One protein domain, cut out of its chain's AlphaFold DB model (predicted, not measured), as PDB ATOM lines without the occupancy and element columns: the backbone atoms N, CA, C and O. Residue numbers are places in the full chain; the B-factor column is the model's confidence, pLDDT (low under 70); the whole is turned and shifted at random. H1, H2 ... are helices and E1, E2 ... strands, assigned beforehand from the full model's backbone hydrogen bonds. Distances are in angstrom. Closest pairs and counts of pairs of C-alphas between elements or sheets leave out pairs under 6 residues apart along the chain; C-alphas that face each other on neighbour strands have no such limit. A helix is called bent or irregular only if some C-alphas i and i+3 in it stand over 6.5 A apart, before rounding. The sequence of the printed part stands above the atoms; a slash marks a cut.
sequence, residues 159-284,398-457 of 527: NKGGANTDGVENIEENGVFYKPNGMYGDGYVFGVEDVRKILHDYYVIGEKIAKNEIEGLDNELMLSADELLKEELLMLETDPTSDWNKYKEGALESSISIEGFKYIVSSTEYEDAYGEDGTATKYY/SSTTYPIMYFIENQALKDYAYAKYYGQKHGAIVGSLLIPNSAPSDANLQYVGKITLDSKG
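AT A GLANCE: This is residues 159 to 284 and 398 to 457 of the 527 residues of an uncharacterized protein of Clostridiales bacterium (UniProt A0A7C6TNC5). Two long helices, H1 and H6, cross in the core, and a third, H2, makes a corner with them where the last residues of H1 and the first part of H6 come to it. The short helices H3 and H5 pack on the later part of H2, the small hairpin of E1 and E2 is apart from H2 and H6, and H7 and E3 are the elements whose centres lie farthest from the mean of the C-alphas; long stretches with no named element join E2 to H1, H1 to H2, H3 to H4 and H6 to H7. The printed part has 186 residues, with seven named helices and three named strands in the order E1 E2 H1 H2 H3 H4 H5 H6 H7 E3; its one sheet is E1 - E2, antiparallel. The class is mostly helix, with 82 residues, under half of the printed part, in named elements. The whole is compact, with a radius of gyration of the C-alphas of 17.1 A and spans of 48 by 47 by 33 A.

IN THESE COORDINATES: Begin with the sheet: find C-alpha 171 at (27.518, 1.689, -16.259), where E1, residues 171 to 173, begins; E2 follows as residues 176 to 178. Next find C-alpha 192 at (35.784, 19.966, -21.446); from there H1, residues 192 to 210, runs 26.0 A. H2 is residues 225 to 238, 19.7 A long, and H3 is residues 243 to 248. H4 is residues 271 to 274, and after the cut H5 is residues 404 to 407. H6, residues 411 to 430, is the longest helix by residues and measures 26.0 A. H7 is residues 443 to 446, and E3, residues 447 to 451, ends at C-alpha 451 at (48.606, 19.567, -8.297).

HOW THE PARTS SIT: In the hairpin of E1 and E2, look for N 171 and O 178 at 2.8 A and N 173 and O 176 at 2.9 A; the strands are antiparallel, with 146 degrees between their directions. E1 and E2 are both apart from H6. H1 and H6 touch with 23 pairs of C-alphas within 8 A, the closest being those of Ile 198 and Ala 419 at 4.6 A; they stand at a steep tilt of 48 degrees and run opposite ways. H6 has a kink of 30 degrees near residue 424 and is only just irregular, with C-alphas 423 and 426 6.53 A apart. H2 is the hub, touching four helices. It touches H1 with residue 225 alone, and the closest C-alphas are those of Gly 206 and Ala 225, 5.2 A apart; the two are about perpendicular at 85 degrees. With residues 225 to 229 alone it touches H6, also about perpendicular, at 83 degrees, the closest C-alphas being those of Leu 229 and Leu 413 at 6.7 A. The helix packing of these three is crossed, with no shallow tilt among them. H2 touches H5 at Leu 233 and Met 405, whose C-alphas, the closest, are 7.3 A apart, and touches H3 only at the corner, closest at the C-alphas of Leu 236 and Trp 244, 5.9 A. H4 and H7 touch no helix. E3 pairs with no named strand; its closest C-alpha to H6 is that of Ile 451, 7.0 A from that of Ala 428. Every O i to N i+4 pair is within hydrogen-bond range in H2 and H3, against 14 of 15 in H1 and 12 of 16 in H6; H4, H5 and H7 are too short for such a pair.

THE WHOLE: The two C-alphas farthest apart, those of Glu 253 and Asp 454, are 49.8 A apart. Residues 285 to 397 are not printed, and C-alphas 284 and 398 are 10.4 A apart across this cut. The links E2 to H1, H1 to H2, H3 to H4 and H6 to H7 are long. Mean pLDDT of the printed part is 72.4, and 76 residues are under 70, among them residues 159 to 170 and 248 to 284.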
ATOM      1  N   ASN A 159      37.522   7.111 -20.199       69.25
ATOM      2  CA  ASN A 159      38.058   6.178 -19.227       69.25
ATOM      3  C   ASN A 159      39.445   5.693 -19.679       69.25
ATOM      4  O   ASN A 159      39.591   5.138 -20.770       69.25
ATOM      5  N   LYS A 160      40.473   5.938 -18.859       64.19
ATOM      6  CA  LYS A 160      41.840   5.430 -19.074       64.19
ATOM      7  C   LYS A 160      42.110   4.116 -18.333       64.19
ATOM      8  O   LYS A 160      43.155   3.508 -18.561       64.19
ATOM      9  N   GLY A 161      41.190   3.659 -17.485       55.38
ATOM     10  CA  GLY A 161      41.242   2.356 -16.829       55.38
ATOM     11  C   GLY A 161      40.817   1.233 -17.780       55.38
ATOM     12  O   GLY A 161      39.685   1.203 -18.250       55.38
ATOM     13  N   GLY A 162      41.728   0.300 -18.073       39.41
ATOM     14  CA  GLY A 162      41.454  -0.861 -18.940       39.41
ATOM     15  C   GLY A 162      40.724  -2.021 -18.248       39.41
ATOM     16  O   GLY A 162      40.212  -2.910 -18.921       39.41
ATOM     17  N   ALA A 163      40.670  -2.016 -16.917       45.56
ATOM     18  CA  ALA A 163      39.916  -2.953 -16.094       45.56
ATOM     19  C   ALA A 163      39.478  -2.218 -14.826       45.56
ATOM     20  O   ALA A 163      40.273  -1.464 -14.260       45.56
ATOM     21  N   ASN A 164      38.235  -2.423 -14.385       51.25
ATOM     22  CA  ASN A 164      37.806  -1.847 -13.120       51.25
ATOM     23  C   ASN A 164      38.580  -2.522 -11.975       51.25
ATOM     24  O   ASN A 164      38.458  -3.730 -11.756       51.25
ATOM     25  N   THR A 165      39.399  -1.743 -11.270       47.78
ATOM     26  CA  THR A 165      40.246  -2.215 -10.169       47.78
ATOM     27  C   THR A 165      39.438  -2.672  -8.957       47.78
ATOM     28  O   THR A 165      39.899  -3.505  -8.172       47.78
ATOM     29  N   ASP A 166      38.198  -2.200  -8.825       49.72
ATOM     30  CA  ASP A 166      37.288  -2.613  -7.759       49.72
ATOM     31  C   ASP A 166      36.424  -3.842  -8.128       49.72
ATOM     32  O   ASP A 166      35.799  -4.447  -7.257       49.72
ATOM     33  N   GLY A 167      36.498  -4.333  -9.372       51.19
ATOM     34  CA  GLY A 167      35.804  -5.548  -9.818       51.19
ATOM     35  C   GLY A 167      34.289  -5.403  -9.998       51.19
ATOM     36  O   GLY A 167      33.619  -6.416 -10.199       51.19
ATOM     37  N   VAL A 168      33.753  -4.182  -9.940       58.50
ATOM     38  CA  VAL A 168      32.343  -3.884 -10.219       58.50
ATOM     39  C   VAL A 168      32.168  -3.488 -11.690       58.50
ATOM     40  O   VAL A 168      33.056  -2.900 -12.302       58.50
ATOM     41  N   GLU A 169      31.046  -3.831 -12.315       64.75
ATOM     42  CA  GLU A 169      30.780  -3.379 -13.686       64.75
ATOM     43  C   GLU A 169      30.392  -1.896 -13.685       64.75
ATOM     44  O   GLU A 169      29.464  -1.486 -12.986       64.75
ATOM     45  N   ASN A 170      31.113  -1.090 -14.468       68.75
ATOM     46  CA  ASN A 170      30.730   0.295 -14.718       68.75
ATOM     47  C   ASN A 170      29.495   0.340 -15.627       68.75
ATOM     48  O   ASN A 170      29.356  -0.462 -16.551       68.75
ATOM     49  N   ILE A 171      28.641   1.330 -15.401       74.31
ATOM     50  CA  ILE A 171      27.518   1.689 -16.259       74.31
ATOM     51  C   ILE A 171      28.019   2.736 -17.258       74.31
ATOM     52  O   ILE A 171      28.545   3.771 -16.856       74.31
ATOM     53  N   GLU A 172      27.884   2.471 -18.556       75.88
ATOM     54  CA  GLU A 172      28.186   3.457 -19.598       75.88
ATOM     55  C   GLU A 172      26.910   4.210 -19.980       75.88
ATOM     56  O   GLU A 172      25.949   3.615 -20.474       75.88
ATOM     57  N   GLU A 173      26.910   5.526 -19.795       73.12
ATOM     58  CA  GLU A 173      25.827   6.406 -20.221       73.12
ATOM     59  C   GLU A 173      26.407   7.560 -21.042       73.12
ATOM     60  O   GLU A 173      27.294   8.278 -20.596       73.12
ATOM     61  N   ASN A 174      25.934   7.727 -22.282       67.81
ATOM     62  CA  ASN A 174      26.403   8.771 -23.204       67.81
ATOM     63  C   ASN A 174      27.937   8.815 -23.412       67.81
ATOM     64  O   ASN A 174      28.499   9.876 -23.679       67.81
ATOM     65  N   GLY A 175      28.617   7.664 -23.329       66.94
ATOM     66  CA  GLY A 175      30.078   7.561 -23.463       66.94
ATOM     67  C   GLY A 175      30.857   7.915 -22.190       66.94
ATOM     68  O   GLY A 175      32.088   7.949 -22.214       66.94
ATOM     69  N   VAL A 176      30.151   8.160 -21.086       71.94
ATOM     70  CA  VAL A 176      30.706   8.399 -19.756       71.94
ATOM     71  C   VAL A 176      30.532   7.138 -18.921       71.94
ATOM     72  O   VAL A 176      29.481   6.501 -18.943       71.94
ATOM     73  N   PHE A 177      31.580   6.764 -18.191       74.12
ATOM     74  CA  PHE A 177      31.552   5.601 -17.314       74.12
ATOM     75  C   PHE A 177      31.221   6.045 -15.898       74.12
ATOM     76  O   PHE A 177      31.919   6.891 -15.338       74.12
ATOM     77  N   TYR A 178      30.202   5.426 -15.320       75.31
ATOM     78  CA  TYR A 178      29.775   5.621 -13.946       75.31
ATOM     79  C   TYR A 178      29.895   4.314 -13.167       75.31
ATOM     80  O   TYR A 178      29.693   3.225 -13.701       75.31
ATOM     81  N   LYS A 179      30.199   4.415 -11.879       73.12
ATOM     82  CA  LYS A 179      29.964   3.342 -10.917       73.12
ATOM     83  C   LYS A 179      28.448   3.171 -10.718       73.12
ATOM     84  O   LYS A 179      27.702   4.142 -10.867       73.12
ATOM     85  N   PRO A 180      27.971   1.978 -10.326       70.69
ATOM     86  CA  PRO A 180      26.559   1.746 -10.005       70.69
ATOM     87  C   PRO A 180      25.941   2.731  -9.005       70.69
ATOM     88  O   PRO A 180      24.741   2.996  -9.057       70.69
ATOM     89  N   ASN A 181      26.755   3.311  -8.123       69.44
ATOM     90  CA  ASN A 181      26.324   4.326  -7.167       69.44
ATOM     91  C   ASN A 181      26.171   5.753  -7.748       69.44
ATOM     92  O   ASN A 181      25.991   6.706  -6.992       69.44
ATOM     93  N   GLY A 182      26.279   5.922  -9.068       74.12
ATOM     94  CA  GLY A 182      26.146   7.212  -9.752       74.12
ATOM     95  C   GLY A 182      27.399   8.094  -9.716       74.12
ATOM     96  O   GLY A 182      27.375   9.201 -10.256       74.12
ATOM     97  N   MET A 183      28.504   7.633  -9.115       78.69
ATOM     98  CA  MET A 183      29.781   8.350  -9.183       78.69
ATOM     99  C   MET A 183      30.494   8.097 -10.519       78.69
ATOM    100  O   MET A 183      30.263   7.064 -11.137       78.69
ATOM    101  N   TYR A 184      31.398   8.977 -10.968       77.19
ATOM    102  CA  TYR A 184      32.263   8.656 -12.116       77.19
ATOM    103  C   TYR A 184      33.072   7.371 -11.863       77.19
ATOM    104  O   TYR A 184      33.488   7.076 -10.740       77.19
ATOM    105  N   GLY A 185      33.272   6.598 -12.929       71.00
ATOM    106  CA  GLY A 185      33.999   5.335 -12.923       71.00
ATOM    107  C   GLY A 185      35.481   5.489 -12.585       71.00
ATOM    108  O   GLY A 185      36.089   6.534 -12.829       71.00
ATOM    109  N   ASP A 186      36.084   4.414 -12.072       62.19
ATOM    110  CA  ASP A 186      37.529   4.360 -11.833       62.19
ATOM    111  C   ASP A 186      38.302   4.649 -13.130       62.19
ATOM    112  O   ASP A 186      38.008   4.078 -14.184       62.19
ATOM    113  N   GLY A 187      39.300   5.535 -13.048       62.25
ATOM    114  CA  GLY A 187      40.143   5.911 -14.186       62.25
ATOM    115  C   GLY A 187      39.484   6.852 -15.200       62.25
ATOM    116  O   GLY A 187      40.090   7.120 -16.244       62.25
ATOM    117  N   TYR A 188      38.280   7.363 -14.919       73.75
ATOM    118  CA  TYR A 188      37.657   8.395 -15.742       73.75
ATOM    119  C   TYR A 188      38.429   9.715 -15.634       73.75
ATOM    120  O   TYR A 188      38.666  10.233 -14.544       73.75
ATOM    121  N   VAL A 189      38.835  10.254 -16.781       76.75
ATOM    122  CA  VAL A 189      39.501  11.553 -16.889       76.75
ATOM    123  C   VAL A 189      38.552  12.520 -17.578       76.75
ATOM    124  O   VAL A 189      38.092  12.245 -18.692       76.75
ATOM    125  N   PHE A 190      38.299  13.655 -16.926       85.56
ATOM    126  CA  PHE A 190      37.375  14.678 -17.407       85.56
ATOM    127  C   PHE A 190      37.758  15.220 -18.788       85.56
ATOM    128  O   PHE A 190      38.938  15.415 -19.112       85.56
ATOM    129  N   GLY A 191      36.733  15.479 -19.597       87.38
ATOM    130  CA  GLY A 191      36.803  16.334 -20.773       87.38
ATOM    131  C   GLY A 191      36.254  17.732 -20.505       87.38
ATOM    132  O   GLY A 191      35.784  18.040 -19.410       87.38
ATOM    133  N   VAL A 192      36.282  18.583 -21.530       90.25
ATOM    134  CA  VAL A 192      35.784  19.966 -21.446       90.25
ATOM    135  C   VAL A 192      34.301  20.018 -21.076       90.25
ATOM    136  O   VAL A 192      33.927  20.833 -20.240       90.25
ATOM    137  N   GLU A 193      33.460  19.138 -21.626       88.50
ATOM    138  CA  GLU A 193      32.024  19.101 -21.293       88.50
ATOM    139  C   GLU A 193      31.760  18.757 -19.818       88.50
ATOM    140  O   GLU A 193      30.924  19.393 -19.176       88.50
ATOM    141  N   ASP A 194      32.519  17.810 -19.257       88.12
ATOM    142  CA  ASP A 194      32.401  17.431 -17.843       88.12
ATOM    143  C   ASP A 194      32.749  18.623 -16.942       88.12
ATOM    144  O   ASP A 194      32.017  18.952 -16.008       88.12
ATOM    145  N   VAL A 195      33.852  19.311 -17.260       91.44
ATOM    146  CA  VAL A 195      34.300  20.499 -16.524       91.44
ATOM    147  C   VAL A 195      33.306  21.639 -16.661       91.44
ATOM    148  O   VAL A 195      33.001  22.284 -15.663       91.44
ATOM    149  N   ARG A 196      32.759  21.877 -17.858       93.38
ATOM    150  CA  ARG A 196      31.724  22.896 -18.069       93.38
ATOM    151  C   ARG A 196      30.531  22.648 -17.156       93.38
ATOM    152  O   ARG A 196      30.114  23.574 -16.466       93.38
ATOM    153  N   LYS A 197      30.033  21.407 -17.096       92.56
ATOM    154  CA  LYS A 197      28.928  21.037 -16.205       92.56
ATOM    155  C   LYS A 197      29.294  21.260 -14.737       92.56
ATOM    156  O   LYS A 197      28.558  21.935 -14.030       92.56
ATOM    157  N   ILE A 198      30.440  20.747 -14.289       93.00
ATOM    158  CA  ILE A 198      30.878  20.874 -12.891       93.00
ATOM    159  C   ILE A 198      31.027  22.349 -12.491       93.00
ATOM    160  O   ILE A 198      30.533  22.764 -11.447       93.00
ATOM    161  N   LEU A 199      31.680  23.166 -13.316       95.31
ATOM    162  CA  LEU A 199      31.874  24.583 -13.020       95.31
ATOM    163  C   LEU A 199      30.562  25.373 -13.091       95.31
ATOM    164  O   LEU A 199      30.364  26.277 -12.282       95.31
ATOM    165  N   HIS A 200      29.656  25.026 -14.010       96.38
ATOM    166  CA  HIS A 200      28.317  25.610 -14.070       96.38
ATOM    167  C   HIS A 200      27.517  25.296 -12.801       96.38
ATOM    168  O   HIS A 200      27.000  26.204 -12.148       96.38
ATOM    169  N   ASP A 201      27.452  24.027 -12.411       96.06
ATOM    170  CA  ASP A 201      26.698  23.587 -11.240       96.06
ATOM    171  C   ASP A 201      27.282  24.163  -9.946       96.06
ATOM    172  O   ASP A 201      26.549  24.482  -9.016       96.06
ATOM    173  N   TYR A 202      28.593  24.388  -9.890       95.44
ATOM    174  CA  TYR A 202      29.202  25.047  -8.744       95.44
ATOM    175  C   TYR A 202      28.965  26.565  -8.730       95.44
ATOM    176  O   TYR A 202      28.401  27.095  -7.776       95.44
ATOM    177  N   TYR A 203      29.374  27.290  -9.774       95.00
ATOM    178  CA  TYR A 203      29.376  28.759  -9.752       95.00
ATOM    179  C   TYR A 203      28.031  29.385 -10.127       95.00
ATOM    180  O   TYR A 203      27.654  30.409  -9.561       95.00
ATOM    181  N   VAL A 204      27.305  28.813 -11.089       94.44
ATOM    182  CA  VAL A 204      26.050  29.391 -11.595       94.44
ATOM    183  C   VAL A 204      24.867  28.917 -10.762       94.44
ATOM    184  O   VAL A 204      24.090  29.739 -10.282       94.44
ATOM    185  N   ILE A 205      24.729  27.606 -10.550       95.12
ATOM    186  CA  ILE A 205      23.652  27.088  -9.693       95.12
ATOM    187  C   ILE A 205      23.882  27.511  -8.239       95.12
ATOM    188  O   ILE A 205      22.936  27.969  -7.604       95.12
ATOM    189  N   GLY A 206      25.123  27.482  -7.743       94.31
ATOM    190  CA  GLY A 206      25.450  27.991  -6.407       94.31
ATOM    191  C   GLY A 206      25.056  29.459  -6.197       94.31
ATOM    192  O   GLY A 206      24.480  29.801  -5.164       94.31
ATOM    193  N   GLU A 207      25.279  30.327  -7.191       93.75
ATOM    194  CA  GLU A 207      24.823  31.722  -7.138       93.75
ATOM    195  C   GLU A 207      23.291  31.832  -7.132       93.75
ATOM    196  O   GLU A 207      22.734  32.601  -6.347       93.75
ATOM    197  N   LYS A 208      22.596  31.059  -7.975       94.19
ATOM    198  CA  LYS A 208      21.124  31.043  -8.008       94.19
ATOM    199  C   LYS A 208      20.523  30.557  -6.691       94.19
ATOM    200  O   LYS A 208      19.531  31.121  -6.237       94.19
ATOM    201  N   ILE A 209      21.134  29.554  -6.056       94.81
ATOM    202  CA  ILE A 209      20.761  29.092  -4.712       94.81
ATOM    203  C   ILE A 209      20.896  30.247  -3.713       94.81
ATOM    204  O   ILE A 209      19.942  30.549  -2.998       94.81
ATOM    205  N   ALA A 210      22.038  30.943  -3.711       93.25
ATOM    206  CA  ALA A 210      22.294  32.054  -2.792       93.25
ATOM    207  C   ALA A 210      21.340  33.249  -2.986       93.25
ATOM    208  O   ALA A 210      21.084  33.995  -2.043       93.25
ATOM    209  N   LYS A 211      20.797  33.427  -4.195       93.31
ATOM    210  CA  LYS A 211      19.797  34.460  -4.522       93.31
ATOM    211  C   LYS A 211      18.345  34.003  -4.338       93.31
ATOM    212  O   LYS A 211      17.438  34.788  -4.611       93.31
ATOM    213  N   ASN A 212      18.121  32.768  -3.887       92.81
ATOM    214  CA  ASN A 212      16.795  32.158  -3.771       92.81
ATOM    215  C   ASN A 212      16.024  32.138  -5.113       92.81
ATOM    216  O   ASN A 212      14.829  32.416  -5.180       92.81
ATOM    217  N   GLU A 213      16.731  31.845  -6.209       92.50
ATOM    218  CA  GLU A 213      16.193  31.790  -7.579       92.50
ATOM    219  C   GLU A 213      15.902  30.350  -8.053       92.50
ATOM    220  O   GLU A 213      15.546  30.131  -9.213       92.50
ATOM    221  N   ILE A 214      16.070  29.354  -7.178       92.69
ATOM    222  CA  ILE A 214      15.821  27.939  -7.476       92.69
ATOM    223  C   ILE A 214      14.407  27.554  -7.038       92.69
ATOM    224  O   ILE A 214      14.062  27.608  -5.861       92.69
ATOM    225  N   GLU A 215      13.587  27.108  -7.988       87.38
ATOM    226  CA  GLU A 215      12.256  26.581  -7.686       87.38
ATOM    227  C   GLU A 215      12.350  25.316  -6.813       87.38
ATOM    228  O   GLU A 215      13.137  24.408  -7.085       87.38
ATOM    229  N   GLY A 216      11.539  25.249  -5.754       83.94
ATOM    230  CA  GLY A 216      11.503  24.096  -4.849       83.94
ATOM    231  C   GLY A 216      12.681  24.001  -3.873       83.94
ATOM    232  O   GLY A 216      12.843  22.958  -3.244       83.94
ATOM    233  N   LEU A 217      13.498  25.052  -3.744       88.38
ATOM    234  CA  LEU A 217      14.470  25.213  -2.663       88.38
ATOM    235  C   LEU A 217      14.133  26.491  -1.897       88.38
ATOM    236  O   LEU A 217      14.252  27.580  -2.449       88.38
ATOM    237  N   ASP A 218      13.694  26.363  -0.648       85.25
ATOM    238  CA  ASP A 218      13.409  27.528   0.185       85.25
ATOM    239  C   ASP A 218      14.701  28.054   0.824       85.25
ATOM    240  O   ASP A 218      15.292  27.400   1.682       85.25
ATOM    241  N   ASN A 219      15.148  29.231   0.382       89.81
ATOM    242  CA  ASN A 219      16.280  29.953   0.955       89.81
ATOM    243  C   ASN A 219      15.908  31.400   1.318       89.81
ATOM    244  O   ASN A 219      16.587  32.353   0.930       89.81
ATOM    245  N   GLU A 220      14.817  31.598   2.063       87.44
ATOM    246  CA  GLU A 220      14.409  32.930   2.544       87.44
ATOM    247  C   GLU A 220      15.507  33.681   3.325       87.44
ATOM    248  O   GLU A 220      15.543  34.915   3.325       87.44
ATOM    249  N   LEU A 221      16.420  32.950   3.971       88.31
ATOM    250  CA  LEU A 221      17.535  33.509   4.739       88.31
ATOM    251  C   LEU A 221      18.725  33.953   3.873       88.31
ATOM    252  O   LEU A 221      19.660  34.543   4.415       88.31
ATOM    253  N   MET A 222      18.679  33.726   2.553       89.38
ATOM    254  CA  MET A 222      19.740  34.082   1.597       89.38
ATOM    255  C   MET A 222      21.108  33.521   2.008       89.38
ATOM    256  O   MET A 222      22.141  34.184   1.889       89.38
ATOM    257  N   LEU A 223      21.101  32.294   2.532       91.75
ATOM    258  CA  LEU A 223      22.306  31.548   2.861       91.75
ATOM    259  C   LEU A 223      23.074  31.216   1.581       91.75
ATOM    260  O   LEU A 223      22.485  31.008   0.517       91.75
ATOM    261  N   SER A 224      24.396  31.138   1.674       92.81
ATOM    262  CA  SER A 224      25.202  30.621   0.571       92.81
ATOM    263  C   SER A 224      24.859  29.155   0.282       92.81
ATOM    264  O   SER A 224      24.400  28.418   1.159       92.81
ATOM    265  N   ALA A 225      25.132  28.696  -0.942       92.62
ATOM    266  CA  ALA A 225      24.956  27.288  -1.300       92.62
ATOM    267  C   ALA A 225      25.766  26.341  -0.393       92.62
ATOM    268  O   ALA A 225      25.314  25.240  -0.093       92.62
ATOM    269  N   ASP A 226      26.924  26.788   0.099       91.25
ATOM    270  CA  ASP A 226      27.744  26.048   1.058       91.25
ATOM    271  C   ASP A 226      27.096  25.924   2.442       91.25
ATOM    272  O   ASP A 226      27.179  24.865   3.067       91.25
ATOM    273  N   GLU A 227      26.462  26.992   2.927       93.00
ATOM    274  CA  GLU A 227      25.743  26.989   4.205       93.00
ATOM    275  C   GLU A 227      24.503  26.098   4.129       93.00
ATOM    276  O   GLU A 227      24.339  25.232   4.985       93.00
ATOM    277  N   LEU A 228      23.701  26.227   3.067       93.00
ATOM    278  CA  LEU A 228      22.537  25.364   2.847       93.00
ATOM    279  C   LEU A 228      22.918  23.902   2.678       93.00
ATOM    280  O   LEU A 228      22.287  23.033   3.269       93.00
ATOM    281  N   LEU A 229      23.962  23.614   1.897       93.44
ATOM    282  CA  LEU A 229      24.442  22.247   1.743       93.44
ATOM    283  C   LEU A 229      24.848  21.669   3.100       93.44
ATOM    284  O   LEU A 229      24.554  20.515   3.393       93.44
ATOM    285  N   LYS A 230      25.508  22.461   3.947       91.69
ATOM    286  CA  LYS A 230      25.887  22.026   5.291       91.69
ATOM    287  C   LYS A 230      24.668  21.757   6.178       91.69
ATOM    288  O   LYS A 230      24.690  20.781   6.923       91.69
ATOM    289  N   GLU A 231      23.641  22.602   6.123       91.00
ATOM    290  CA  GLU A 231      22.393  22.400   6.869       91.00
ATOM    291  C   GLU A 231      21.643  21.153   6.393       91.00
ATOM    292  O   GLU A 231      21.255  20.330   7.218       91.00
ATOM    293  N   GLU A 232      21.518  20.965   5.081       92.12
ATOM    294  CA  GLU A 232      20.864  19.804   4.475       92.12
ATOM    295  C   GLU A 232      21.569  18.495   4.847       92.12
ATOM    296  O   GLU A 232      20.930  17.538   5.282       92.12
ATOM    297  N   LEU A 233      22.901  18.456   4.737       88.81
ATOM    298  CA  LEU A 233      23.681  17.283   5.133       88.81
ATOM    299  C   LEU A 233      23.519  16.981   6.627       88.81
ATOM    300  O   LEU A 233      23.316  15.828   6.994       88.81
ATOM    301  N   LEU A 234      23.528  18.010   7.482       88.94
ATOM    302  CA  LEU A 234      23.298  17.840   8.915       88.94
ATOM    303  C   LEU A 234      21.880  17.326   9.213       88.94
ATOM    304  O   LEU A 234      21.707  16.498  10.106       88.94
ATOM    305  N   MET A 235      20.859  17.797   8.493       88.44
ATOM    306  CA  MET A 235      19.487  17.300   8.638       88.44
ATOM    307  C   MET A 235      19.382  15.834   8.230       88.44
ATOM    308  O   MET A 235      18.823  15.043   8.989       88.44
ATOM    309  N   LEU A 236      19.972  15.457   7.090       87.00
ATOM    310  CA  LEU A 236      20.037  14.061   6.661       87.00
ATOM    311  C   LEU A 236      20.668  13.195   7.754       87.00
ATOM    312  O   LEU A 236      20.069  12.191   8.125       87.00
ATOM    313  N   GLU A 237      21.807  13.603   8.317       83.88
ATOM    314  CA  GLU A 237      22.507  12.865   9.377       83.88
ATOM    315  C   GLU A 237      21.730  12.779  10.695       83.88
ATOM    316  O   GLU A 237      21.755  11.741  11.354       83.88
ATOM    317  N   THR A 238      21.050  13.851  11.104       85.31
ATOM    318  CA  THR A 238      20.456  13.953  12.448       85.31
ATOM    319  C   THR A 238      19.006  13.494  12.537       85.31
ATOM    320  O   THR A 238      18.584  13.119  13.632       85.31
ATOM    321  N   ASP A 239      18.246  13.497  11.438       84.69
ATOM    322  CA  ASP A 239      16.877  12.976  11.402       84.69
ATOM    323  C   ASP A 239      16.888  11.446  11.233       84.69
ATOM    324  O   ASP A 239      17.187  10.958  10.139       84.69
ATOM    325  N   PRO A 240      16.506  10.653  12.256       80.62
ATOM    326  CA  PRO A 240      16.501   9.191  12.163       80.62
ATOM    327  C   PRO A 240      15.536   8.646  11.099       80.62
ATOM    328  O   PRO A 240      15.606   7.475  10.739       80.62
ATOM    329  N   THR A 241      14.597   9.468  10.623       81.12
ATOM    330  CA  THR A 241      13.610   9.093   9.606       81.12
ATOM    331  C   THR A 241      14.011   9.493   8.188       81.12
ATOM    332  O   THR A 241      13.284   9.161   7.244       81.12
ATOM    333  N   SER A 242      15.161  10.153   8.021       81.81
ATOM    334  CA  SER A 242      15.689  10.526   6.713       81.81
ATOM    335  C   SER A 242      15.972   9.288   5.856       81.81
ATOM    336  O   SER A 242      16.318   8.212   6.358       81.81
ATOM    337  N   ASP A 243      15.851   9.427   4.535       80.06
ATOM    338  CA  ASP A 243      16.148   8.320   3.618       80.06
ATOM    339  C   ASP A 243      17.626   7.921   3.642       80.06
ATOM    340  O   ASP A 243      17.950   6.754   3.410       80.06
ATOM    341  N   TRP A 244      18.494   8.859   4.019       79.62
ATOM    342  CA  TRP A 244      19.884   8.601   4.346       79.62
ATOM    343  C   TRP A 244      20.045   7.655   5.545       79.62
ATOM    344  O   TRP A 244      20.713   6.631   5.415       79.62
ATOM    345  N   ASN A 245      19.437   7.957   6.698       75.50
ATOM    346  CA  ASN A 245      19.600   7.126   7.895       75.50
ATOM    347  C   ASN A 245      18.961   5.748   7.699       75.50
ATOM    348  O   ASN A 245      19.572   4.736   8.036       75.50
ATOM    349  N   LYS A 246      17.807   5.677   7.019       77.00
ATOM    350  CA  LYS A 246      17.223   4.394   6.588       77.00
ATOM    351  C   LYS A 246      18.189   3.585   5.718       77.00
ATOM    352  O   LYS A 246      18.294   2.373   5.891       77.00
ATOM    353  N   TYR A 247      18.879   4.235   4.778       72.56
ATOM    354  CA  TYR A 247      19.868   3.588   3.916       72.56
ATOM    355  C   TYR A 247      21.094   3.110   4.704       72.56
ATOM    356  O   TYR A 247      21.468   1.943   4.581       72.56
ATOM    357  N   LYS A 248      21.668   3.973   5.553       69.31
ATOM    358  CA  LYS A 248      22.812   3.667   6.425       69.31
ATOM    359  C   LYS A 248      22.528   2.470   7.341       69.31
ATOM    360  O   LYS A 248      23.379   1.603   7.497       69.31
ATOM    361  N   GLU A 249      21.323   2.393   7.902       68.00
ATOM    362  CA  GLU A 249      20.909   1.330   8.828       68.00
ATOM    363  C   GLU A 249      20.434   0.038   8.129       68.00
ATOM    364  O   GLU A 249      20.101  -0.942   8.800       68.00
ATOM    365  N   GLY A 250      20.402   0.001   6.791       60.84
ATOM    366  CA  GLY A 250      19.924  -1.159   6.029       60.84
ATOM    367  C   GLY A 250      18.415  -1.410   6.167       60.84
ATOM    368  O   GLY A 250      17.954  -2.547   6.041       60.84
ATOM    369  N   ALA A 251      17.625  -0.368   6.447       62.81
ATOM    370  CA  ALA A 251      16.180  -0.475   6.588       62.81
ATOM    371  C   ALA A 251      15.508  -0.730   5.224       62.81
ATOM    372  O   ALA A 251      15.665   0.034   4.272       62.81
ATOM    373  N   LEU A 252      14.689  -1.786   5.143       53.78
ATOM    374  CA  LEU A 252      13.964  -2.214   3.931       53.78
ATOM    375  C   LEU A 252      12.914  -1.199   3.416       53.78
ATOM    376  O   LEU A 252      12.315  -1.429   2.369       53.78
ATOM    377  N   GLU A 253      12.666  -0.107   4.146       53.00
ATOM    378  CA  GLU A 253      11.570   0.851   3.921       53.00
ATOM    379  C   GLU A 253      12.026   2.217   3.362       53.00
ATOM    380  O   GLU A 253      11.265   3.184   3.414       53.00
ATOM    381  N   SER A 254      13.251   2.342   2.836       50.06
ATOM    382  CA  SER A 254      13.663   3.578   2.142       50.06
ATOM    383  C   SER A 254      12.738   3.865   0.945       50.06
ATOM    384  O   SER A 254      12.494   2.985   0.116       50.06
ATOM    385  N   SER A 255      12.213   5.094   0.856       45.84
ATOM    386  CA  SER A 255      11.265   5.540  -0.183       45.84
ATOM    387  C   SER A 255      11.889   5.717  -1.567       45.84
ATOM    388  O   SER A 255      11.166   5.883  -2.553       45.84
ATOM    389  N   ILE A 256      13.217   5.674  -1.666       49.06
ATOM    390  CA  ILE A 256      13.934   5.816  -2.930       49.06
ATOM    391  C   ILE A 256      13.836   4.493  -3.701       49.06
ATOM    392  O   ILE A 256      14.555   3.532  -3.433       49.06
ATOM    393  N   SER A 257      12.925   4.433  -4.677       40.75
ATOM    394  CA  SER A 257      12.852   3.325  -5.632       40.75
ATOM    395  C   SER A 257      13.764   3.603  -6.827       40.75
ATOM    396  O   SER A 257      13.500   4.530  -7.595       40.75
ATOM    397  N   ILE A 258      14.790   2.780  -7.032       50.41
ATOM    398  CA  ILE A 258      15.559   2.755  -8.283       50.41
ATOM    399  C   ILE A 258      15.400   1.373  -8.907       50.41
ATOM    400  O   ILE A 258      15.530   0.343  -8.241       50.41
ATOM    401  N   GLU A 259      15.102   1.336 -10.198       37.81
ATOM    402  CA  GLU A 259      15.051   0.097 -10.965       37.81
ATOM    403  C   GLU A 259      16.455  -0.548 -10.981       37.81
ATOM    404  O   GLU A 259      17.408   0.047 -11.474       37.81
ATOM    405  N   GLY A 260      16.608  -1.744 -10.391       41.88
ATOM    406  CA  GLY A 260      17.895  -2.462 -10.313       41.88
ATOM    407  C   GLY A 260      18.686  -2.313  -9.002       41.88
ATOM    408  O   GLY A 260      19.801  -2.824  -8.911       41.88
ATOM    409  N   PHE A 261      18.117  -1.670  -7.980       49.12
ATOM    410  CA  PHE A 261      18.755  -1.458  -6.676       49.12
ATOM    411  C   PHE A 261      19.052  -2.775  -5.929       49.12
ATOM    412  O   PHE A 261      18.168  -3.618  -5.757       49.12
ATOM    413  N   LYS A 262      20.279  -2.940  -5.416       46.31
ATOM    414  CA  LYS A 262      20.574  -3.876  -4.320       46.31
ATOM    415  C   LYS A 262      20.832  -3.039  -3.076       46.31
ATOM    416  O   LYS A 262      21.834  -2.338  -3.013       46.31
ATOM    417  N   TYR A 263      19.900  -3.090  -2.129       46.59
ATOM    418  CA  TYR A 263      20.072  -2.481  -0.815       46.59
ATOM    419  C   TYR A 263      21.335  -3.026  -0.144       46.59
ATOM    420  O   TYR A 263      21.669  -4.202  -0.320       46.59
ATOM    421  N   ILE A 264      21.991  -2.164   0.633       48.47
ATOM    422  CA  ILE A 264      23.034  -2.537   1.586       48.47
ATOM    423  C   ILE A 264      22.510  -3.714   2.421       48.47
ATOM    424  O   ILE A 264      21.407  -3.651   2.966       48.47
ATOM    425  N   VAL A 265      23.269  -4.805   2.492       43.88
ATOM    426  CA  VAL A 265      22.817  -6.048   3.155       43.88
ATOM    427  C   VAL A 265      23.266  -6.098   4.625       43.88
ATOM    428  O   VAL A 265      22.856  -6.992   5.365       43.88
ATOM    429  N   SER A 266      24.103  -5.144   5.054       49.06
ATOM    430  CA  SER A 266      24.675  -5.029   6.404       49.06
ATOM    431  C   SER A 266      24.636  -3.589   6.917       49.06
ATOM    432  O   SER A 266      25.107  -2.686   6.240       49.06
ATOM    433  N   SER A 267      24.216  -3.375   8.165       47.56
ATOM    434  CA  SER A 267      24.245  -2.061   8.836       47.56
ATOM    435  C   SER A 267      25.647  -1.437   8.981       47.56
ATOM    436  O   SER A 267      25.757  -0.305   9.433       47.56
ATOM    437  N   THR A 268      26.716  -2.166   8.637       50.88
ATOM    438  CA  THR A 268      28.108  -1.677   8.658       50.88
ATOM    439  C   THR A 268      28.624  -1.242   7.285       50.88
ATOM    440  O   THR A 268      29.596  -0.503   7.216       50.88
ATOM    441  N   GLU A 269      27.988  -1.651   6.179       51.59
ATOM    442  CA  GLU A 269      28.537  -1.474   4.819       51.59
ATOM    443  C   GLU A 269      28.606   0.007   4.389       51.59
ATOM    444  O   GLU A 269      29.375   0.363   3.494       51.59
ATOM    445  N   TYR A 270      27.863   0.890   5.065       52.88
ATOM    446  CA  TYR A 270      28.017   2.333   4.907       52.88
ATOM    447  C   TYR A 270      29.235   2.897   5.658       52.88
ATOM    448  O   TYR A 270      30.047   3.613   5.071       52.88
ATOM    449  N   GLU A 271      29.380   2.562   6.944       56.06
ATOM    450  CA  GLU A 271      30.527   2.972   7.772       56.06
ATOM    451  C   GLU A 271      31.842   2.416   7.208       56.06
ATOM    452  O   GLU A 271      32.849   3.118   7.182       56.06
ATOM    453  N   ASP A 272      31.808   1.211   6.636       49.44
ATOM    454  CA  ASP A 272      32.935   0.596   5.928       49.44
ATOM    455  C   ASP A 272      33.326   1.366   4.643       49.44
ATOM    456  O   ASP A 272      34.465   1.271   4.182       49.44
ATOM    457  N   ALA A 273      32.402   2.131   4.046       49.78
ATOM    458  CA  ALA A 273      32.600   2.862   2.790       49.78
ATOM    459  C   ALA A 273      32.940   4.358   2.971       49.78
ATOM    460  O   ALA A 273      33.616   4.931   2.110       49.78
ATOM    461  N   TYR A 274      32.457   4.987   4.049       48.75
ATOM    462  CA  TYR A 274      32.514   6.441   4.271       48.75
ATOM    463  C   TYR A 274      32.820   6.849   5.734       48.75
ATOM    464  O   TYR A 274      32.797   8.031   6.063       48.75
ATOM    465  N   GLY A 275      33.106   5.912   6.643       47.28
ATOM    466  CA  GLY A 275      33.393   6.220   8.050       47.28
ATOM    467  C   GLY A 275      32.223   6.843   8.828       47.28
ATOM    468  O   GLY A 275      31.086   6.907   8.358       47.28
ATOM    469  N   GLU A 276      32.501   7.299  10.054       45.03
ATOM    470  CA  GLU A 276      31.489   7.873  10.962       45.03
ATOM    471  C   GLU A 276      30.969   9.257  10.518       45.03
ATOM    472  O   GLU A 276      29.879   9.643  10.936       45.03
ATOM    473  N   ASP A 277      31.712   9.990   9.675       40.31
ATOM    474  CA  ASP A 277      31.433  11.387   9.290       40.31
ATOM    475  C   ASP A 277      30.838  11.566   7.879       40.31
ATOM    476  O   ASP A 277      30.746  12.692   7.387       40.31
ATOM    477  N   GLY A 278      30.483  10.472   7.194       40.72
ATOM    478  CA  GLY A 278      29.829  10.511   5.878       40.72
ATOM    479  C   GLY A 278      30.689  11.088   4.747       40.72
ATOM    480  O   GLY A 278      30.221  11.231   3.610       40.72
ATOM    481  N   THR A 279      31.956  11.417   5.011       38.62
ATOM    482  CA  THR A 279      32.901  11.791   3.965       38.62
ATOM    483  C   THR A 279      33.451  10.530   3.313       38.62
ATOM    484  O   THR A 279      33.501   9.484   3.932       38.62
ATOM    485  N   ALA A 280      33.858  10.559   2.039       38.84
ATOM    486  CA  ALA A 280      34.640   9.434   1.517       38.84
ATOM    487  C   ALA A 280      35.907   9.327   2.378       38.84
ATOM    488  O   ALA A 280      36.843  10.110   2.188       38.84
ATOM    489  N   THR A 281      35.915   8.419   3.357       39.41
ATOM    490  CA  THR A 281      37.123   8.088   4.091       39.41
ATOM    491  C   THR A 281      38.143   7.675   3.054       39.41
ATOM    492  O   THR A 281      37.805   6.976   2.091       39.41
ATOM    493  N   LYS A 282      39.387   8.132   3.240       46.16
ATOM    494  CA  LYS A 282      40.561   7.527   2.605       46.16
ATOM    495  C   LYS A 282      40.291   6.032   2.583       46.16
ATOM    496  O   LYS A 282      40.046   5.465   3.646       46.16
ATOM    497  N   TYR A 283      40.136   5.457   1.400       42.47
ATOM    498  CA  TYR A 283      39.600   4.120   1.284       42.47
ATOM    499  C   TYR A 283      40.437   3.194   2.122       42.47
ATOM    500  O   TYR A 283      41.607   2.930   1.822       42.47
ATOM    501  N   TYR A 284      39.810   2.717   3.177       44.62
ATOM    502  CA  TYR A 284      40.319   1.607   3.911       44.62
ATOM    503  C   TYR A 284      40.094   0.418   2.990       44.62
ATOM    504  O   TYR A 284      38.964  -0.007   2.753       44.62
ATOM    505  N   SER A 398      33.232   3.953  -2.814       57.28
ATOM    506  CA  SER A 398      32.518   2.662  -2.922       57.28
ATOM    507  C   SER A 398      31.897   2.588  -4.300       57.28
ATOM    508  O   SER A 398      31.317   3.571  -4.743       57.28
ATOM    509  N   SER A 399      32.082   1.498  -5.037       60.84
ATOM    510  CA  SER A 399      31.429   1.357  -6.344       60.84
ATOM    511  C   SER A 399      29.946   1.046  -6.224       60.84
ATOM    512  O   SER A 399      29.202   1.243  -7.181       60.84
ATOM    513  N   THR A 400      29.500   0.615  -5.047       60.50
ATOM    514  CA  THR A 400      28.127   0.170  -4.801       60.50
ATOM    515  C   THR A 400      27.406   0.976  -3.726       60.50
ATOM    516  O   THR A 400      26.179   1.008  -3.728       60.50
ATOM    517  N   THR A 401      28.130   1.663  -2.839       66.38
ATOM    518  CA  THR A 401      27.533   2.480  -1.770       66.38
ATOM    519  C   THR A 401      27.316   3.911  -2.259       66.38
ATOM    520  O   THR A 401      28.249   4.531  -2.766       66.38
ATOM    521  N   TYR A 402      26.107   4.451  -2.119       74.00
ATOM    522  CA  TYR A 402      25.759   5.812  -2.542       74.00
ATOM    523  C   TYR A 402      26.279   6.859  -1.544       74.00
ATOM    524  O   TYR A 402      26.190   6.637  -0.338       74.00
ATOM    525  N   PRO A 403      26.803   8.012  -2.000       76.31
ATOM    526  CA  PRO A 403      27.246   9.079  -1.100       76.31
ATOM    527  C   PRO A 403      26.053   9.796  -0.448       76.31
ATOM    528  O   PRO A 403      24.988   9.879  -1.054       76.31
ATOM    529  N   ILE A 404      26.240  10.410   0.727       80.69
ATOM    530  CA  ILE A 404      25.171  11.149   1.434       80.69
ATOM    531  C   ILE A 404      24.471  12.202   0.557       80.69
ATOM    532  O   ILE A 404      23.250  12.319   0.566       80.69
ATOM    533  N   MET A 405      25.225  12.897  -0.299       85.88
ATOM    534  CA  MET A 405      24.687  13.900  -1.226       85.88
ATOM    535  C   MET A 405      23.708  13.330  -2.268       85.88
ATOM    536  O   MET A 405      22.931  14.075  -2.858       85.88
ATOM    537  N   TYR A 406      23.693  12.009  -2.483       84.25
ATOM    538  CA  TYR A 406      22.682  11.340  -3.302       84.25
ATOM    539  C   TYR A 406      21.264  11.511  -2.730       84.25
ATOM    540  O   TYR A 406      20.304  11.615  -3.499       84.25
ATOM    541  N   PHE A 407      21.147  11.583  -1.401       84.81
ATOM    542  CA  PHE A 407      19.887  11.628  -0.653       84.81
ATOM    543  C   PHE A 407      19.308  13.039  -0.494       84.81
ATOM    544  O   PHE A 407      18.214  13.176   0.036       84.81
ATOM    545  N   ILE A 408      19.999  14.072  -0.985       88.69
ATOM    546  CA  ILE A 408      19.462  15.439  -1.039       88.69
ATOM    547  C   ILE A 408      18.213  15.435  -1.931       88.69
ATOM    548  O   ILE A 408      18.259  14.949  -3.062       88.69
ATOM    549  N   GLU A 409      17.087  15.964  -1.462       88.25
ATOM    550  CA  GLU A 409      15.848  15.930  -2.253       88.25
ATOM    551  C   GLU A 409      15.872  16.953  -3.395       88.25
ATOM    552  O   GLU A 409      15.492  16.647  -4.530       88.25
ATOM    553  N   ASN A 410      16.363  18.165  -3.125       92.06
ATOM    554  CA  ASN A 410      16.423  19.220  -4.126       92.06
ATOM    555  C   ASN A 410      17.533  18.960  -5.162       92.06
ATOM    556  O   ASN A 410      18.719  18.898  -4.831       92.06
ATOM    557  N   GLN A 411      17.156  18.871  -6.439       93.06
ATOM    558  CA  GLN A 411      18.095  18.533  -7.511       93.06
ATOM    559  C   GLN A 411      19.206  19.578  -7.703       93.06
ATOM    560  O   GLN A 411      20.342  19.198  -7.955       93.06
ATOM    561  N   ALA A 412      18.925  20.874  -7.542       94.06
ATOM    562  CA  ALA A 412      19.935  21.917  -7.727       94.06
ATOM    563  C   ALA A 412      20.994  21.886  -6.614       94.06
ATOM    564  O   ALA A 412      22.189  21.995  -6.890       94.06
ATOM    565  N   LEU A 413      20.566  21.688  -5.361       94.19
ATOM    566  CA  LEU A 413      21.482  21.536  -4.231       94.19
ATOM    567  C   LEU A 413      22.295  20.235  -4.337       94.19
ATOM    568  O   LEU A 413      23.485  20.219  -4.024       94.19
ATOM    569  N   LYS A 414      21.680  19.164  -4.852       92.75
ATOM    570  CA  LYS A 414      22.364  17.911  -5.191       92.75
ATOM    571  C   LYS A 414      23.427  18.117  -6.269       92.75
ATOM    572  O   LYS A 414      24.574  17.734  -6.056       92.75
ATOM    573  N   ASP A 415      23.080  18.741  -7.392       93.50
ATOM    574  CA  ASP A 415      24.015  19.023  -8.489       93.50
ATOM    575  C   ASP A 415      25.197  19.873  -8.002       93.50
ATOM    576  O   ASP A 415      26.353  19.538  -8.271       93.50
ATOM    577  N   TYR A 416      24.923  20.899  -7.187       94.50
ATOM    578  CA  TYR A 416      25.946  21.697  -6.512       94.50
ATOM    579  C   TYR A 416      26.863  20.838  -5.620       94.50
ATOM    580  O   TYR A 416      28.088  20.969  -5.679       94.50
ATOM    581  N   ALA A 417      26.301  19.918  -4.829       91.50
ATOM    582  CA  ALA A 417      27.068  19.023  -3.962       91.50
ATOM    583  C   ALA A 417      27.997  18.088  -4.755       91.50
ATOM    584  O   ALA A 417      29.179  17.962  -4.420       91.50
ATOM    585  N   TYR A 418      27.500  17.482  -5.841       88.94
ATOM    586  CA  TYR A 418      28.320  16.670  -6.746       88.94
ATOM    587  C   TYR A 418      29.413  17.505  -7.415       88.94
ATOM    588  O   TYR A 418      30.564  17.074  -7.474       88.94
ATOM    589  N   ALA A 419      29.087  18.709  -7.883       91.31
ATOM    590  CA  ALA A 419      30.044  19.612  -8.504       91.31
ATOM    591  C   ALA A 419      31.168  20.012  -7.544       91.31
ATOM    592  O   ALA A 419      32.347  19.909  -7.892       91.31
ATOM    593  N   LYS A 420      30.818  20.378  -6.307       88.69
ATOM    594  CA  LYS A 420      31.780  20.659  -5.241       88.69
ATOM    595  C   LYS A 420      32.657  19.442  -4.954       88.69
ATOM    596  O   LYS A 420      33.882  19.561  -4.907       88.69
ATOM    597  N   TYR A 421      32.054  18.258  -4.822       83.88
ATOM    598  CA  TYR A 421      32.788  17.014  -4.607       83.88
ATOM    599  C   TYR A 421      33.791  16.736  -5.737       83.88
ATOM    600  O   TYR A 421      34.973  16.497  -5.473       83.88
ATOM    601  N   TYR A 422      33.356  16.793  -6.996       83.19
ATOM    602  CA  TYR A 422      34.222  16.480  -8.129       83.19
ATOM    603  C   TYR A 422      35.286  17.539  -8.366       83.19
ATOM    604  O   TYR A 422      36.448  17.198  -8.585       83.19
ATOM    605  N   GLY A 423      34.913  18.813  -8.283       82.88
ATOM    606  CA  GLY A 423      35.831  19.903  -8.550       82.88
ATOM    607  C   GLY A 423      36.865  20.121  -7.450       82.88
ATOM    608  O   GLY A 423      37.947  20.596  -7.779       82.88
ATOM    609  N   GLN A 424      36.586  19.736  -6.194       79.31
ATOM    610  CA  GLN A 424      37.514  19.910  -5.065       79.31
ATOM    611  C   GLN A 424      38.183  18.607  -4.595       79.31
ATOM    612  O   GLN A 424      39.391  18.590  -4.368       79.31
ATOM    613  N   LYS A 425      37.426  17.512  -4.416       70.12
ATOM    614  CA  LYS A 425      37.940  16.259  -3.825       70.12
ATOM    615  C   LYS A 425      38.394  15.251  -4.879       70.12
ATOM    616  O   LYS A 425      39.530  14.794  -4.821       70.12
ATOM    617  N   HIS A 426      37.549  14.918  -5.856       62.12
ATOM    618  CA  HIS A 426      37.909  13.939  -6.894       62.12
ATOM    619  C   HIS A 426      38.998  14.476  -7.833       62.12
ATOM    620  O   HIS A 426      39.968  13.778  -8.121       62.12
ATOM    621  N   GLY A 427      38.892  15.745  -8.243       55.88
ATOM    622  CA  GLY A 427      39.892  16.415  -9.071       55.88
ATOM    623  C   GLY A 427      41.292  16.413  -8.451       55.88
ATOM    624  O   GLY A 427      42.273  16.215  -9.159       55.88
ATOM    625  N   ALA A 428      41.408  16.523  -7.125       50.88
ATOM    626  CA  ALA A 428      42.696  16.415  -6.436       50.88
ATOM    627  C   ALA A 428      43.324  15.009  -6.536       50.88
ATOM    628  O   ALA A 428      44.546  14.889  -6.570       50.88
ATOM    629  N   ILE A 429      42.506  13.953  -6.615       54.97
ATOM    630  CA  ILE A 429      42.952  12.549  -6.625       54.97
ATOM    631  C   ILE A 429      43.450  12.131  -8.017       54.97
ATOM    632  O   ILE A 429      44.445  11.418  -8.129       54.97
ATOM    633  N   VAL A 430      42.802  12.607  -9.084       59.19
ATOM    634  CA  VAL A 430      43.185  12.302 -10.480       59.19
ATOM    635  C   VAL A 430      44.131  13.341 -11.100       59.19
ATOM    636  O   VAL A 430      44.585  13.176 -12.232       59.19
ATOM    637  N   GLY A 431      44.463  14.402 -10.355       63.62
ATOM    638  CA  GLY A 431      45.327  15.493 -10.813       63.62
ATOM    639  C   GLY A 431      44.632  16.497 -11.739       63.62
ATOM    640  O   GLY A 431      45.304  17.143 -12.534       63.62
ATOM    641  N   SER A 432      43.312  16.635 -11.654       74.25
ATOM    642  CA  SER A 432      42.490  17.592 -12.405       74.25
ATOM    643  C   SER A 432      41.609  18.392 -11.437       74.25
ATOM    644  O   SER A 432      40.385  18.293 -11.471       74.25
ATOM    645  N   LEU A 433      42.218  19.141 -10.508       83.50
ATOM    646  CA  LEU A 433      41.475  19.986  -9.564       83.50
ATOM    647  C   LEU A 433      40.750  21.100 -10.338       83.50
ATOM    648  O   LEU A 433      41.392  21.813 -11.099       83.50
ATOM    649  N   LEU A 434      39.439  21.270 -10.172       87.81
ATOM    650  CA  LEU A 434      38.660  22.236 -10.969       87.81
ATOM    651  C   LEU A 434      38.271  23.475 -10.172       87.81
ATOM    652  O   LEU A 434      38.185  24.569 -10.721       87.81
ATOM    653  N   ILE A 435      38.040  23.298  -8.874       87.94
ATOM    654  CA  ILE A 435      37.590  24.341  -7.963       87.94
ATOM    655  C   ILE A 435      38.672  24.497  -6.890       87.94
ATOM    656  O   ILE A 435      39.019  23.504  -6.239       87.94
ATOM    657  N   PRO A 436      39.212  25.709  -6.680       81.81
ATOM    658  CA  PRO A 436      40.185  25.946  -5.623       81.81
ATOM    659  C   PRO A 436      39.569  25.639  -4.254       81.81
ATOM    660  O   PRO A 436      38.380  25.864  -4.012       81.81
ATOM    661  N   ASN A 437      40.384  25.125  -3.341       69.94
ATOM    662  CA  ASN A 437      39.929  24.814  -1.993       69.94
ATOM    663  C   ASN A 437      39.942  26.105  -1.152       69.94
ATOM    664  O   ASN A 437      40.893  26.875  -1.200       69.94
ATOM    665  N   SER A 438      38.910  26.388  -0.368       57.12
ATOM    666  CA  SER A 438      38.720  27.710   0.257       57.12
ATOM    667  C   SER A 438      39.389  27.890   1.634       57.12
ATOM    668  O   SER A 438      39.068  28.838   2.354       57.12
ATOM    669  N   ALA A 439      40.334  27.028   2.041       51.09
ATOM    670  CA  ALA A 439      40.939  27.156   3.372       51.09
ATOM    671  C   ALA A 439      41.903  28.374   3.460       51.09
ATOM    672  O   ALA A 439      42.798  28.516   2.629       51.09
ATOM    673  N   PRO A 440      41.796  29.263   4.470       41.34
ATOM    674  CA  PRO A 440      42.382  30.614   4.401       41.34
ATOM    675  C   PRO A 440      43.912  30.738   4.530       41.34
ATOM    676  O   PRO A 440      44.412  31.859   4.591       41.34
ATOM    677  N   SER A 441      44.670  29.643   4.660       49.00
ATOM    678  CA  SER A 441      46.050  29.698   5.189       49.00
ATOM    679  C   SER A 441      47.153  29.108   4.308       49.00
ATOM    680  O   SER A 441      48.322  29.268   4.654       49.00
ATOM    681  N   ASP A 442      46.833  28.496   3.163       50.56
ATOM    682  CA  ASP A 442      47.841  27.863   2.306       50.56
ATOM    683  C   ASP A 442      47.827  28.459   0.889       50.56
ATOM    684  O   ASP A 442      46.809  28.489   0.197       50.56
ATOM    685  N   ALA A 443      48.986  28.962   0.460       52.38
ATOM    686  CA  ALA A 443      49.165  29.602  -0.839       52.38
ATOM    687  C   ALA A 443      48.887  28.644  -2.008       52.38
ATOM    688  O   ALA A 443      48.572  29.114  -3.095       52.38
ATOM    689  N   ASN A 444      48.968  27.323  -1.800       50.47
ATOM    690  CA  ASN A 444      48.672  26.322  -2.832       50.47
ATOM    691  C   ASN A 444      47.163  26.124  -3.087       50.47
ATOM    692  O   ASN A 444      46.794  25.437  -4.033       50.47
ATOM    693  N   LEU A 445      46.285  26.741  -2.291       61.16
ATOM    694  CA  LEU A 445      44.834  26.548  -2.393       61.16
ATOM    695  C   LEU A 445      44.151  27.452  -3.433       61.16
ATOM    696  O   LEU A 445      42.957  27.317  -3.667       61.16
ATOM    697  N   GLN A 446      44.906  28.333  -4.097       76.38
ATOM    698  CA  GLN A 446      44.429  29.180  -5.201       76.38
ATOM    699  C   GLN A 446      44.709  28.585  -6.590       76.38
ATOM    700  O   GLN A 446      44.654  29.305  -7.583       76.38
ATOM    701  N   TYR A 447      45.069  27.304  -6.674       82.06
ATOM    702  CA  TYR A 447      45.459  26.657  -7.925       82.06
ATOM    703  C   TYR A 447      44.450  25.586  -8.349       82.06
ATOM    704  O   TYR A 447      43.704  25.060  -7.527       82.06
ATOM    705  N   VAL A 448      44.439  25.279  -9.644       87.69
ATOM    706  CA  VAL A 448      43.624  24.265 -10.328       87.69
ATOM    707  C   VAL A 448      44.509  23.429 -11.265       87.69
ATOM    708  O   VAL A 448      45.677  23.745 -11.499       87.69
ATOM    709  N   GLY A 449      43.976  22.341 -11.807       83.75
ATOM    710  CA  GLY A 449      44.671  21.410 -12.687       83.75
ATOM    711  C   GLY A 449      45.563  20.429 -11.932       83.75
ATOM    712  O   GLY A 449      45.182  19.895 -10.887       83.75
ATOM    713  N   LYS A 450      46.753  20.162 -12.484       78.88
ATOM    714  CA  LYS A 450      47.674  19.139 -11.972       78.88
ATOM    715  C   LYS A 450      48.467  19.620 -10.763       78.88
ATOM    716  O   LYS A 450      49.562  20.172 -10.909       78.88
ATOM    717  N   ILE A 451      47.937  19.333  -9.578       70.56
ATOM    718  CA  ILE A 451      48.606  19.567  -8.297       70.56
ATOM    719  C   ILE A 451      49.235  18.262  -7.804       70.56
ATOM    720  O   ILE A 451      48.569  17.243  -7.659       70.56
ATOM    721  N   THR A 452      50.545  18.290  -7.588       66.50
ATOM    722  CA  THR A 452      51.393  17.158  -7.178       66.50
ATOM    723  C   THR A 452      52.526  17.694  -6.293       66.50
ATOM    724  O   THR A 452      52.634  18.903  -6.095       66.50
ATOM    725  N   LEU A 453      53.397  16.830  -5.761       58.66
ATOM    726  CA  LEU A 453      54.566  17.281  -4.987       58.66
ATOM    727  C   LEU A 453      55.521  18.170  -5.812       58.66
ATOM    728  O   LEU A 453      56.211  19.018  -5.250       58.66
ATOM    729  N   ASP A 454      55.556  17.985  -7.132       61.47
ATOM    730  CA  ASP A 454      56.454  18.648  -8.081       61.47
ATOM    731  C   ASP A 454      55.768  19.701  -8.974       61.47
ATOM    732  O   ASP A 454      56.452  20.528  -9.580       61.47
ATOM    733  N   SER A 455      54.433  19.733  -9.027       70.44
ATOM    734  CA  SER A 455      53.653  20.735  -9.768       70.44
ATOM    735  C   SER A 455      52.608  21.403  -8.884       70.44
ATOM    736  O   SER A 455      51.808  20.736  -8.237       70.44
ATOM    737  N   LYS A 456      52.558  22.736  -8.931       71.88
ATOM    738  CA  LYS A 456      51.557  23.542  -8.215       71.88
ATOM    739  C   LYS A 456      50.247  23.737  -8.984       71.88
ATOM    740  O   LYS A 456      49.335  24.337  -8.437       71.88
ATOM    741  N   GLY A 457      50.149  23.250 -10.221       79.56
ATOM    742  CA  GLY A 457      49.006  23.514 -11.097       79.56
ATOM    743  C   GLY A 457      49.005  24.933 -11.681       79.56
ATOM    744  O   GLY A 457      50.009  25.648 -11.640       79.56
TER     745      GLY A 457